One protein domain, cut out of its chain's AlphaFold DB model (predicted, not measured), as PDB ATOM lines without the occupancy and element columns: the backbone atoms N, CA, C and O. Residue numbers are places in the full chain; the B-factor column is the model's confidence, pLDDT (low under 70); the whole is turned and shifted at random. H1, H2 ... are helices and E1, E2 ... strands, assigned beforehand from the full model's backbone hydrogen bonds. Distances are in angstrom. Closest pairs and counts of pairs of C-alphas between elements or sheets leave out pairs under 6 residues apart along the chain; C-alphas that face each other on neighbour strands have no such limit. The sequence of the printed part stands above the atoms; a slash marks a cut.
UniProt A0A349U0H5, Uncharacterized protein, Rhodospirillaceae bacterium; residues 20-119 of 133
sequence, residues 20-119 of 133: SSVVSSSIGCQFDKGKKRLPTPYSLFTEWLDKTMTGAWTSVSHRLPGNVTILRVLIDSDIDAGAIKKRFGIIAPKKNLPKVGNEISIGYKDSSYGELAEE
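Overview. This is residues 20 to 119 of the 133 residues of an uncharacterized protein of Rhodospirillaceae bacterium (UniProt A0A349U0H5). What shape is this? An antiparallel sheet, E1 E3 E2, has H1 over one face; H3 packs on H1, with H2 near. Which parts? In 100 printed residues, mixed in class, come E1, H1, E2, E3, H2, H3. The whole is compact: radius of gyration of the C-alphas 13.5 A, spans 40 by 33 by 19 A.

Arrangement. Which strands pair? E3, residues 68 to 75, is antiparallel to E1, residues 20 to 24, and its hairpin partner E2, residues 57 to 64; N 21 to O 71 and N 60 to O 72 are 2.9 A. Which helices follow? H1, residues 41 to 52, runs along E3, height over the sheet 9.5 A. H3, residues 110 to 119, touches H1, closest C-alphas Tyr 113 and Pro 41, 6.7 A. H2, residues 78 to 88, only grazes the sheet.

Along the chain. Where is E1's start? C-alpha 20 is at (18.127, 176.996, 46.818). H3's end? C-alpha 119 is at (22.116, 196.815, 49.836).

Size, cuts and confidence. Any cut? The printed part has no cut; links E1 to H1 and H2 to H3 are long. Low pLDDT? Residues 28 to 30, 33 and 92 to 102 are under 70.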
ATOM      1  N   SER A  20      18.038 177.187  45.376       90.88
ATOM      2  CA  SER A  20      18.127 176.996  46.818       90.88
ATOM      3  C   SER A  20      19.404 177.510  47.439       90.88
ATOM      4  O   SER A  20      20.456 177.610  46.806       90.88
ATOM      5  N   SER A  21      19.323 177.808  48.729       90.00
ATOM      6  CA  SER A  21      20.502 178.123  49.511       90.00
ATOM      7  C   SER A  21      20.375 177.697  50.958       90.00
ATOM      8  O   SER A  21      19.276 177.485  51.466       90.00
ATOM      9  N   VAL A  22      21.520 177.570  51.626       88.31
ATOM     10  CA  VAL A  22      21.595 177.114  53.012       88.31
ATOM     11  C   VAL A  22      22.297 178.153  53.860       88.31
ATOM     12  O   VAL A  22      23.462 178.477  53.632       88.31
ATOM     13  N   VAL A  23      21.578 178.619  54.872       87.19
ATOM     14  CA  VAL A  23      21.991 179.687  55.782       87.19
ATOM     15  C   VAL A  23      21.750 179.273  57.227       87.19
ATOM     16  O   VAL A  23      20.909 178.419  57.519       87.19
ATOM     17  N   SER A  24      22.472 179.882  58.157       83.25
ATOM     18  CA  SER A  24      22.222 179.705  59.583       83.25
ATOM     19  C   SER A  24      20.911 180.377  59.991       83.25
ATOM     20  O   SER A  24      20.688 181.555  59.720       83.25
ATOM     21  N   SER A  25      20.053 179.655  60.717       73.50
ATOM     22  CA  SER A  25      18.829 180.209  61.313       73.50
ATOM     23  C   SER A  25      19.107 181.207  62.440       73.50
ATOM     24  O   SER A  25      18.185 181.858  62.920       73.50
ATOM     25  N   SER A  26      20.352 181.275  62.922       72.94
ATOM     26  CA  SER A  26      20.755 182.135  64.041       72.94
ATOM     27  C   SER A  26      21.191 183.533  63.595       72.94
ATOM     28  O   SER A  26      21.318 184.439  64.421       72.94
ATOM     29  N   ILE A  27      21.420 183.730  62.294       72.12
ATOM     30  CA  ILE A  27      21.674 185.051  61.714       72.12
ATOM     31  C   ILE A  27      20.347 185.812  61.603       72.12
ATOM     32  O   ILE A  27      19.298 185.210  61.407       72.12
ATOM     33  N   GLY A  28      20.371 187.135  61.797       62.97
ATOM     34  CA  GLY A  28      19.161 187.977  61.774       62.97
ATOM     35  C   GLY A  28      18.436 188.144  63.117       62.97
ATOM     36  O   GLY A  28      17.458 188.874  63.206       62.97
ATOM     37  N   CYS A  29      18.938 187.561  64.210       62.88
ATOM     38  CA  CYS A  29      18.443 187.848  65.568       62.88
ATOM     39  C   CYS A  29      19.066 189.110  66.203       62.88
ATOM     40  O   CYS A  29      18.962 189.306  67.410       62.88
ATOM     41  N   GLN A  30      19.737 189.952  65.412       69.69
ATOM     42  CA  GLN A  30      20.466 191.133  65.882       69.69
ATOM     43  C   GLN A  30      19.712 192.422  65.532       69.69
ATOM     44  O   GLN A  30      18.934 192.463  64.579       69.69
ATOM     45  N   PHE A  31      19.958 193.483  66.295       71.56
ATOM     46  CA  PHE A  31      19.464 194.822  65.984       71.56
ATOM     47  C   PHE A  31      20.488 195.579  65.131       71.56
ATOM     48  O   PHE A  31      21.697 195.435  65.315       71.56
ATOM     49  N   ASP A  32      19.998 196.379  64.193       71.06
ATOM     50  CA  ASP A  32      20.785 197.342  63.435       71.06
ATOM     51  C   ASP A  32      21.185 198.541  64.327       71.06
ATOM     52  O   ASP A  32      20.716 198.689  65.463       71.06
ATOM     53  N   LYS A  33      22.046 199.432  63.818       67.75
ATOM     54  CA  LYS A  33      22.499 200.625  64.570       67.75
ATOM     55  C   LYS A  33      21.369 201.581  64.985       67.75
ATOM     56  O   LYS A  33      21.537 202.337  65.935       67.75
ATOM     57  N   GLY A  34      20.244 201.573  64.279       70.81
ATOM     58  CA  GLY A  34      19.034 202.331  64.592       70.81
ATOM     59  C   GLY A  34      18.076 201.607  65.543       70.81
ATOM     60  O   GLY A  34      16.937 202.045  65.676       70.81
ATOM     61  N   LYS A  35      18.506 200.513  66.194       72.31
ATOM     62  CA  LYS A  35      17.668 199.628  67.026       72.31
ATOM     63  C   LYS A  35      16.529 198.960  66.248       72.31
ATOM     64  O   LYS A  35      15.594 198.438  66.856       72.31
ATOM     65  N   LYS A  36      16.595 198.920  64.915       76.75
ATOM     66  CA  LYS A  36      15.654 198.150  64.099       76.75
ATOM     67  C   LYS A  36      16.101 196.696  64.106       76.75
ATOM     68  O   LYS A  36      17.265 196.403  63.854       76.75
ATOM     69  N   ARG A  37      15.197 195.762  64.393       78.75
ATOM     70  CA  ARG A  37      15.517 194.333  64.286       78.75
ATOM     71  C   ARG A  37      15.883 194.016  62.836       78.75
ATOM     72  O   ARG A  37      15.124 194.359  61.930       78.75
ATOM     73  N   LEU A  38      17.040 193.393  62.620       81.69
ATOM     74  CA  LEU A  38      17.414 192.955  61.284       81.69
ATOM     75  C   LEU A  38      16.493 191.799  60.839       81.69
ATOM     76  O   LEU A  38      16.064 191.007  61.684       81.69
ATOM     77  N   PRO A  39      16.156 191.690  59.543       86.62
ATOM     78  CA  PRO A  39      15.316 190.601  59.052       86.62
ATOM     79  C   PRO A  39      15.987 189.237  59.233       86.62
ATOM     80  O   PRO A  39      17.204 189.126  59.311       86.62
ATOM     81  N   THR A  40      15.212 188.154  59.245       87.56
ATOM     82  CA  THR A  40      15.824 186.820  59.120       87.56
ATOM     83  C   THR A  40      16.489 186.673  57.743       87.56
ATOM     84  O   THR A  40      16.078 187.364  56.812       87.56
ATOM     85  N   PRO A  41      17.465 185.767  57.550       87.31
ATOM     86  CA  PRO A  41      18.044 185.493  56.235       87.31
ATOM     87  C   PRO A  41      16.992 185.207  55.162       87.31
ATOM     88  O   PRO A  41      17.105 185.702  54.047       87.31
ATOM     89  N   TYR A  42      15.930 184.476  55.517       88.69
ATOM     90  CA  TYR A  42      14.799 184.266  54.618       88.69
ATOM     91  C   TYR A  42      14.093 185.579  54.284       88.69
ATOM     92  O   TYR A  42      13.966 185.913  53.114       88.69
ATOM     93  N   SER A  43      13.693 186.350  55.300       88.81
ATOM     94  CA  SER A  43      12.991 187.627  55.116       88.81
ATOM     95  C   SER A  43      13.807 188.642  54.310       88.81
ATOM     96  O   SER A  43      13.255 189.398  53.519       88.81
ATOM     97  N   LEU A  44      15.126 188.658  54.504       90.25
ATOM     98  CA  LEU A  44      16.033 189.533  53.776       90.25
ATOM     99  C   LEU A  44      16.137 189.125  52.307       90.25
ATOM    100  O   LEU A  44      16.083 189.970  51.417       90.25
ATOM    101  N   PHE A  45      16.257 187.821  52.057       91.00
ATOM    102  CA  PHE A  45      16.272 187.275  50.709       91.00
ATOM    103  C   PHE A  45      14.954 187.556  49.978       91.00
ATOM    104  O   PHE A  45      14.981 187.993  48.833       91.00
ATOM    105  N   THR A  46      13.805 187.397  50.643       91.88
ATOM    106  CA  THR A  46      12.500 187.724  50.051       91.88
ATOM    107  C   THR A  46      12.334 189.215  49.784       91.88
ATOM    108  O   THR A  46      11.819 189.572  48.735       91.88
ATOM    109  N   GLU A  47      12.822 190.093  50.670       92.75
ATOM    110  CA  GLU A  47      12.790 191.544  50.425       92.75
ATOM    111  C   GLU A  47      13.647 191.927  49.208       92.75
ATOM    112  O   GLU A  47      13.274 192.792  48.416       92.75
ATOM    113  N   TRP A  48      14.791 191.262  49.029       93.19
ATOM    114  CA  TRP A  48      15.610 191.437  47.836       93.19
ATOM    115  C   TRP A  48      14.906 190.940  46.570       93.19
ATOM    116  O   TRP A  48      14.945 191.632  45.553       93.19
ATOM    117  N   LEU A  49      14.224 189.791  46.631       93.19
ATOM    118  CA  LEU A  49      13.422 189.289  45.514       93.19
ATOM    119  C   LEU A  49      12.292 190.263  45.156       93.19
ATOM    120  O   LEU A  49      12.150 190.601  43.989       93.19
ATOM    121  N   ASP A  50      11.558 190.780  46.145       92.19
ATOM    122  CA  ASP A  50      10.489 191.772  45.947       92.19
ATOM    123  C   ASP A  50      10.983 193.048  45.245       92.19
ATOM    124  O   ASP A  50      10.241 193.660  44.480       92.19
ATOM    125  N   LYS A  51      12.226 193.468  45.511       92.19
ATOM    126  CA  LYS A  51      12.827 194.669  44.906       92.19
ATOM    127  C   LYS A  51      13.471 194.424  43.543       92.19
ATOM    128  O   LYS A  51      13.626 195.377  42.784       92.19
ATOM    129  N   THR A  52      13.894 193.193  43.261       91.31
ATOM    130  CA  THR A  52      14.743 192.886  42.096       91.31
ATOM    131  C   THR A  52      13.992 192.140  41.001       91.31
ATOM    132  O   THR A  52      14.242 192.387  39.825       91.31
ATOM    133  N   MET A  53      13.112 191.207  41.368       92.44
ATOM    134  CA  MET A  53      12.408 190.365  40.403       92.44
ATOM    135  C   MET A  53      11.274 191.155  39.759       92.44
ATOM    136  O   MET A  53      10.498 191.828  40.439       92.44
ATOM    137  N   THR A  54      11.167 191.046  38.441       91.50
ATOM    138  CA  THR A  54      10.118 191.724  37.667       91.50
ATOM    139  C   THR A  54       8.958 190.795  37.325       91.50
ATOM    140  O   THR A  54       7.825 191.251  37.172       91.50
ATOM    141  N   GLY A  55       9.231 189.494  37.228       88.75
ATOM    142  CA  GLY A  55       8.261 188.444  36.972       88.75
ATOM    143  C   GLY A  55       7.716 187.782  38.235       88.75
ATOM    144  O   GLY A  55       7.990 188.171  39.374       88.75
ATOM    145  N   ALA A  56       6.908 186.745  38.014       90.38
ATOM    146  CA  ALA A  56       6.321 185.962  39.087       90.38
ATOM    147  C   ALA A  56       7.391 185.131  39.810       90.38
ATOM    148  O   ALA A  56       8.224 184.466  39.185       90.38
ATOM    149  N   TRP A  57       7.308 185.114  41.139       93.00
ATOM    150  CA  TRP A  57       8.138 184.263  41.978       93.00
ATOM    151  C   TRP A  57       7.397 183.788  43.231       93.00
ATOM    152  O   TRP A  57       6.413 184.386  43.672       93.00
ATOM    153  N   THR A  58       7.886 182.698  43.815       92.81
ATOM    154  CA  THR A  58       7.466 182.207  45.135       92.81
ATOM    155  C   THR A  58       8.675 181.696  45.897       92.81
ATOM    156  O   THR A  58       9.632 181.215  45.299       92.81
ATOM    157  N   SER A  59       8.627 181.730  47.224       92.31
ATOM    158  CA  SER A  59       9.671 181.158  48.064       92.31
ATOM    159  C   SER A  59       9.101 180.359  49.226       92.31
ATOM    160  O   SER A  59       7.989 180.607  49.690       92.31
ATOM    161  N   VAL A  60       9.892 179.416  49.724       91.31
ATOM    162  CA  VAL A  60       9.662 178.739  51.003       91.31
ATOM    163  C   VAL A  60      10.975 178.616  51.760       91.31
ATOM    164  O   VAL A  60      12.060 178.627  51.177       91.31
ATOM    165  N   SER A  61      10.879 178.470  53.076       89.31
ATOM    166  CA  SER A  61      12.021 178.140  53.923       89.31
ATOM    167  C   SER A  61      11.730 176.895  54.749       89.31
ATOM    168  O   SER A  61      10.650 176.784  55.330       89.31
ATOM    169  N   HIS A  62      12.712 176.010  54.874       87.75
ATOM    170  CA  HIS A  62      12.657 174.833  55.733       87.75
ATOM    171  C   HIS A  62      13.751 174.916  56.790       87.75
ATOM    172  O   HIS A  62      14.935 175.012  56.466       87.75
ATOM    173  N   ARG A  63      13.364 174.865  58.066       85.19
ATOM    174  CA  ARG A  63      14.320 174.801  59.171       85.19
ATOM    175  C   ARG A  63      14.704 173.348  59.427       85.19
ATOM    176  O   ARG A  63      13.836 172.496  59.591       85.19
ATOM    177  N   LEU A  64      16.001 173.090  59.477       83.00
ATOM    178  CA  LEU A  64      16.583 171.801  59.819       83.00
ATOM    179  C   LEU A  64      17.158 171.829  61.247       83.00
ATOM    180  O   LEU A  64      17.466 172.908  61.775       83.00
ATOM    181  N   PRO A  65      17.345 170.652  61.876       81.75
ATOM    182  CA  PRO A  65      18.128 170.532  63.102       81.75
ATOM    183  C   PRO A  65      19.516 171.178  62.963       81.75
ATOM    184  O   PRO A  65      20.084 171.235  61.873       81.75
ATOM    185  N   GLY A  66      20.070 171.674  64.073       78.62
ATOM    186  CA  GLY A  66      21.401 172.298  64.080       78.62
ATOM    187  C   GLY A  66      21.438 173.762  63.624       78.62
ATOM    188  O   GLY A  66      22.477 174.228  63.172       78.62
ATOM    189  N   ASN A  67      20.327 174.498  63.757       82.69
ATOM    190  CA  ASN A  67      20.209 175.911  63.369       82.69
ATOM    191  C   ASN A  67      20.493 176.183  61.885       82.69
ATOM    192  O   ASN A  67      21.086 177.197  61.525       82.69
ATOM    193  N   VAL A  68      20.043 175.288  61.013       83.56
ATOM    194  CA  VAL A  68      20.188 175.426  59.564       83.56
ATOM    195  C   VAL A  68      18.832 175.768  58.956       83.56
ATOM    196  O   VAL A  68      17.809 175.210  59.343       83.56
ATOM    197  N   THR A  69      18.801 176.695  58.007       86.94
ATOM    198  CA  THR A  69      17.622 177.017  57.196       86.94
ATOM    199  C   THR A  69      17.961 176.817  55.730       86.94
ATOM    200  O   THR A  69      18.952 177.355  55.239       86.94
ATOM    201  N   ILE A  70      17.127 176.054  55.033       87.81
ATOM    202  CA  ILE A  70      17.145 175.945  53.579       87.81
ATOM    203  C   ILE A  70      16.124 176.934  53.037       87.81
ATOM    204  O   ILE A  70      14.955 176.883  53.412       87.81
ATOM    205  N   LEU A  71      16.563 177.826  52.163       89.38
ATOM    206  CA  LEU A  71      15.713 178.738  51.410       89.38
ATOM    207  C   LEU A  71      15.537 178.156  50.018       89.38
ATOM    208  O   LEU A  71      16.514 177.694  49.430       89.38
ATOM    209  N   ARG A  72      14.315 178.185  49.499       90.88
ATOM    210  CA  ARG A  72      13.995 177.743  48.143       90.88
ATOM    211  C   ARG A  72      13.154 178.812  47.469       90.88
ATOM    212  O   ARG A  72      12.300 179.416  48.116       90.88
ATOM    213  N   VAL A  73      13.402 179.052  46.191       92.00
ATOM    214  CA  VAL A  73      12.667 180.027  45.381       92.00
ATOM    215  C   VAL A  73      12.398 179.446  44.000       92.00
ATOM    216  O   VAL A  73      13.281 178.822  43.413       92.00
ATOM    217  N   LEU A  74      11.182 179.655  43.502       91.62
ATOM    218  CA  LEU A  74      10.813 179.392  42.117       91.62
ATOM    219  C   LEU A  74      10.654 180.714  41.374       91.62
ATOM    220  O   LEU A  74      10.078 181.663  41.913       91.62
ATOM    221  N   ILE A  75      11.159 180.748  40.146       90.88
ATOM    222  CA  ILE A  75      11.191 181.917  39.266       90.88
ATOM    223  C   ILE A  75      10.717 181.495  37.876       90.88
ATOM    224  O   ILE A  75      11.191 180.491  37.354       90.88
ATOM    225  N   ASP A  76       9.818 182.263  37.269       89.62
ATOM    226  CA  ASP A  76       9.258 181.957  35.939       89.62
ATOM    227  C   ASP A  76      10.048 182.586  34.773       89.62
ATOM    228  O   ASP A  76       9.873 182.221  33.619       89.62
ATOM    229  N   SER A  77      10.928 183.549  35.059       90.00
ATOM    230  CA  SER A  77      11.616 184.359  34.047       90.00
ATOM    231  C   SER A  77      13.108 184.036  33.949       90.00
ATOM    232  O   SER A  77      13.822 184.035  34.954       90.00
ATOM    233  N   ASP A  78      13.607 183.848  32.724       90.50
ATOM    234  CA  ASP A  78      15.039 183.699  32.427       90.50
ATOM    235  C   ASP A  78      15.868 184.913  32.867       90.50
ATOM    236  O   ASP A  78      16.991 184.764  33.356       90.50
ATOM    237  N   ILE A  79      15.317 186.122  32.710       92.56
ATOM    238  CA  ILE A  79      15.987 187.378  33.075       92.56
ATOM    239  C   ILE A  79      16.191 187.428  34.592       92.56
ATOM    240  O   ILE A  79      17.305 187.665  35.069       92.56
ATOM    241  N   ASP A  80      15.133 187.136  35.347       92.69
ATOM    242  CA  ASP A  80      15.148 187.120  36.811       92.69
ATOM    243  C   ASP A  80      16.043 185.983  37.342       92.69
ATOM    244  O   ASP A  80      16.862 186.174  38.249       92.69
ATOM    245  N   ALA A  81      15.983 184.808  36.708       90.56
ATOM    246  CA  ALA A  81      16.889 183.697  36.980       90.56
ATOM    247  C   ALA A  81      18.357 184.086  36.726       90.56
ATOM    248  O   ALA A  81      19.249 183.721  37.500       90.56
ATOM    249  N   GLY A  82      18.623 184.855  35.669       91.69
ATOM    250  CA  GLY A  82      19.927 185.440  35.374       91.69
ATOM    251  C   GLY A  82      20.402 186.406  36.460       91.69
ATOM    252  O   GLY A  82      21.567 186.344  36.862       91.69
ATOM    253  N   ALA A  83      19.513 187.246  36.995       93.12
ATOM    254  CA  ALA A  83      19.829 188.174  38.082       93.12
ATOM    255  C   ALA A  83      20.248 187.437  39.366       93.12
ATOM    256  O   ALA A  83      21.270 187.777  39.967       93.12
ATOM    257  N   ILE A  84      19.530 186.372  39.740       92.31
ATOM    258  CA  ILE A  84      19.878 185.520  40.889       92.31
ATOM    259  C   ILE A  84      21.245 184.860  40.689       92.31
ATOM    260  O   ILE A  84      22.118 184.958  41.557       92.31
ATOM    261  N   LYS A  85      21.460 184.226  39.528       91.75
ATOM    262  CA  LYS A  85      22.734 183.572  39.187       91.75
ATOM    263  C   LYS A  85      23.895 184.565  39.226       91.75
ATOM    264  O   LYS A  85      24.950 184.240  39.764       91.75
ATOM    265  N   LYS A  86      23.697 185.780  38.712       92.69
ATOM    266  CA  LYS A  86      24.708 186.845  38.716       92.69
ATOM    267  C   LYS A  86      25.021 187.339  40.130       92.69
ATOM    268  O   LYS A  86      26.189 187.546  40.446       92.69
ATOM    269  N   ARG A  87      24.006 187.527  40.982       92.38
ATOM    270  CA  ARG A  87      24.178 188.086  42.334       92.38
ATOM    271  C   ARG A  87      24.831 187.115  43.310       92.38
ATOM    272  O   ARG A  87      25.639 187.541  44.139       92.38
ATOM    273  N   PHE A  88      24.439 185.846  43.255       91.12
ATOM    274  CA  PHE A  88      24.822 184.856  44.264       91.12
ATOM    275  C   PHE A  88      25.782 183.785  43.742       91.12
ATOM    276  O   PHE A  88      26.384 183.079  44.551       91.12
ATOM    277  N   GLY A  89      25.950 183.670  42.424       89.31
ATOM    278  CA  GLY A  89      26.692 182.580  41.801       89.31
ATOM    279  C   GLY A  89      25.972 181.235  41.936       89.31
ATOM    280  O   GLY A  89      25.147 181.031  42.829       89.31
ATOM    281  N   ILE A  90      26.307 180.298  41.052       87.81
ATOM    282  CA  ILE A  90      25.867 178.901  41.153       87.81
ATOM    283  C   ILE A  90      26.930 178.129  41.930       87.81
ATOM    284  O   ILE A  90      28.122 178.246  41.643       87.81
ATOM    285  N   ILE A  91      26.505 177.330  42.903       83.81
ATOM    286  CA  ILE A  91      27.381 176.429  43.651       83.81
ATOM    287  C   ILE A  91      26.994 174.980  43.381       83.81
ATOM    288  O   ILE A  91      25.828 174.657  43.161       83.81
ATOM    289  N   ALA A  92      27.979 174.087  43.429       68.44
ATOM    290  CA  ALA A  92      27.684 172.665  43.403       68.44
ATOM    291  C   ALA A  92      26.878 172.286  44.664       68.44
ATOM    292  O   ALA A  92      27.226 172.723  45.768       68.44
ATOM    293  N   PRO A  93      25.822 171.467  44.533       62.94
ATOM    294  CA  PRO A  93      25.052 171.009  45.680       62.94
ATOM    295  C   PRO A  93      25.960 170.233  46.644       62.94
ATOM    296  O   PRO A  93      26.724 169.357  46.227       62.94
ATOM    297  N   LYS A  94      25.892 170.541  47.948       59.03
ATOM    298  CA  LYS A  94      26.659 169.794  48.959       59.03
ATOM    299  C   LYS A  94      26.165 168.346  48.993       59.03
ATOM    300  O   LYS A  94      24.971 168.106  49.130       59.03
ATOM    301  N   LYS A  95      27.100 167.392  48.954       55.09
ATOM    302  CA  LYS A  95      26.836 165.942  48.852       55.09
ATOM    303  C   LYS A  95      25.913 165.375  49.947       55.09
ATOM    304  O   LYS A  95      25.265 164.364  49.715       55.09
ATOM    305  N   ASN A  96      25.839 166.037  51.104       57.16
ATOM    306  CA  ASN A  96      25.103 165.568  52.283       57.16
ATOM    307  C   ASN A  96      23.806 166.347  52.555       57.16
ATOM    308  O   ASN A  96      23.187 166.145  53.596       57.16
ATOM    309  N   LEU A  97      23.418 167.274  51.675       57.97
ATOM    310  CA  LEU A  97      22.128 167.947  51.788       57.97
ATOM    311  C   LEU A  97      21.099 167.238  50.904       57.97
ATOM    312  O   LEU A  97      21.463 166.782  49.816       57.97
ATOM    313  N   PRO A  98      19.831 167.143  51.342       54.94
ATOM    314  CA  PRO A  98      18.776 166.571  50.521       54.94
ATOM    315  C   PRO A  98      18.708 167.320  49.189       54.94
ATOM    316  O   PRO A  98      18.404 168.511  49.163       54.94
ATOM    317  N   LYS A  99      19.015 166.633  48.084       54.91
ATOM    318  CA  LYS A  99      18.690 167.134  46.748       54.91
ATOM    319  C   LYS A  99      17.201 166.946  46.531       54.91
ATOM    320  O   LYS A  99      16.703 165.831  46.672       54.91
ATOM    321  N   VAL A 100      16.513 168.008  46.140       52.66
ATOM    322  CA  VAL A 100      15.120 167.927  45.708       52.66
ATOM    323  C   VAL A 100      15.078 168.318  44.232       52.66
ATOM    324  O   VAL A 100      15.221 169.485  43.899       52.66
ATOM    325  N   GLY A 101      14.950 167.336  43.336       62.06
ATOM    326  CA  GLY A 101      14.760 167.574  41.897       62.06
ATOM    327  C   GLY A 101      15.917 168.283  41.170       62.06
ATOM    328  O   GLY A 101      17.092 168.047  41.457       62.06
ATOM    329  N   ASN A 102      15.555 169.137  40.201       66.81
ATOM    330  CA  ASN A 102      16.449 169.914  39.324       66.81
ATOM    331  C   ASN A 102      16.849 171.274  39.936       66.81
ATOM    332  O   ASN A 102      16.989 172.275  39.237       66.81
ATOM    333  N   GLU A 103      17.005 171.314  41.254       81.00
ATOM    334  CA  GLU A 103      17.293 172.527  42.014       81.00
ATOM    335  C   GLU A 103      18.723 173.048  41.773       81.00
ATOM    336  O   GLU A 103      19.712 172.309  41.850       81.00
ATOM    337  N   ILE A 104      18.839 174.352  41.518       86.38
ATOM    338  CA  ILE A 104      20.101 175.071  41.330       86.38
ATOM    339  C   ILE A 104      20.524 175.682  42.667       86.38
ATOM    340  O   ILE A 104      19.968 176.679  43.130       86.38
ATOM    341  N   SER A 105      21.558 175.128  43.290       87.94
ATOM    342  CA  SER A 105      22.102 175.718  44.513       87.94
ATOM    343  C   SER A 105      22.834 177.035  44.217       87.94
ATOM    344  O   SER A 105      23.675 177.105  43.319       87.94
ATOM    345  N   ILE A 106      22.550 178.077  45.001       90.69
ATOM    346  CA  ILE A 106      23.158 179.412  44.888       90.69
ATOM    347  C   ILE A 106      23.981 179.773  46.125       90.69
ATOM    348  O   ILE A 106      23.718 179.301  47.234       90.69
ATOM    349  N   GLY A 107      24.974 180.646  45.948       87.44
ATOM    350  CA  GLY A 107      25.951 181.025  46.975       87.44
ATOM    351  C   GLY A 107      25.470 182.004  48.054       87.44
ATOM    352  O   GLY A 107      26.306 182.680  48.661       87.44
ATOM    353  N   TYR A 108      24.162 182.114  48.311       87.94
ATOM    354  CA  TYR A 108      23.641 182.966  49.382       87.94
ATOM    355  C   TYR A 108      23.943 182.370  50.770       87.94
ATOM    356  O   TYR A 108      23.303 181.441  51.243       87.94
ATOM    357  N   LYS A 109      24.959 182.910  51.439       86.06
ATOM    358  CA  LYS A 109      25.482 182.387  52.707       86.06
ATOM    359  C   LYS A 109      25.477 183.449  53.794       86.06
ATOM    360  O   LYS A 109      25.361 184.641  53.525       86.06
ATOM    361  N   ASP A 110      25.722 183.005  55.017       83.06
ATOM    362  CA  ASP A 110      25.874 183.821  56.222       83.06
ATOM    363  C   ASP A 110      26.753 185.070  56.036       83.06
ATOM    364  O   ASP A 110      26.412 186.145  56.521       83.06
ATOM    365  N   SER A 111      27.863 184.969  55.297       80.56
ATOM    366  CA  SER A 111      28.728 186.127  55.036       80.56
ATOM    367  C   SER A 111      28.154 187.124  54.025       80.56
ATOM    368  O   SER A 111      28.488 188.303  54.095       80.56
ATOM    369  N   SER A 112      27.257 186.688  53.139       83.12
ATOM    370  CA  SER A 112      26.544 187.550  52.187       83.12
ATOM    371  C   SER A 112      25.387 188.310  52.843       83.12
ATOM    372  O   SER A 112      24.893 189.279  52.276       83.12
ATOM    373  N   TYR A 113      24.946 187.888  54.032       85.12
ATOM    374  CA  TYR A 113      23.819 188.492  54.744       85.12
ATOM    375  C   TYR A 113      24.053 189.975  55.060       85.12
ATOM    376  O   TYR A 113      23.180 190.800  54.812       85.12
ATOM    377  N   GLY A 114      25.238 190.325  55.574       82.56
ATOM    378  CA  GLY A 114      25.562 191.715  55.906       82.56
ATOM    379  C   GLY A 114      25.607 192.617  54.673       82.56
ATOM    380  O   GLY A 114      25.085 193.724  54.704       82.56
ATOM    381  N   GLU A 115      26.170 192.114  53.571       87.25
ATOM    382  CA  GLU A 115      26.199 192.818  52.283       87.25
ATOM    383  C   GLU A 115      24.793 193.040  51.724       87.25
ATOM    384  O   GLU A 115      24.462 194.156  51.336       87.25
ATOM    385  N   LEU A 116      23.950 192.004  51.738       88.38
ATOM    386  CA  LEU A 116      22.572 192.098  51.260       88.38
ATOM    387  C   LEU A 116      21.726 193.036  52.133       88.38
ATOM    388  O   LEU A 116      20.886 193.774  51.632       88.38
ATOM    389  N   ALA A 117      21.956 193.034  53.446       87.62
ATOM    390  CA  ALA A 117      21.245 193.910  54.365       87.62
ATOM    391  C   ALA A 117      21.605 195.381  54.135       87.62
ATOM    392  O   ALA A 117      20.714 196.224  54.113       87.62
ATOM    393  N   GLU A 118      22.873 195.697  53.889       87.00
ATOM    394  CA  GLU A 118      23.277 197.059  53.520       87.00
ATOM    395  C   GLU A 118      22.726 197.486  52.155       87.00
ATOM    396  O   GLU A 118      22.237 198.607  52.037       87.00
ATOM    397  N   GLU A 119      22.728 196.592  51.160       88.31
ATOM    398  CA  GLU A 119      22.116 196.815  49.836       88.31
ATOM    399  C   GLU A 119      20.626 197.181  49.958       88.31
ATOM    400  O   GLU A 119      20.122 198.040  49.239       88.31
TER     401      GLU A 119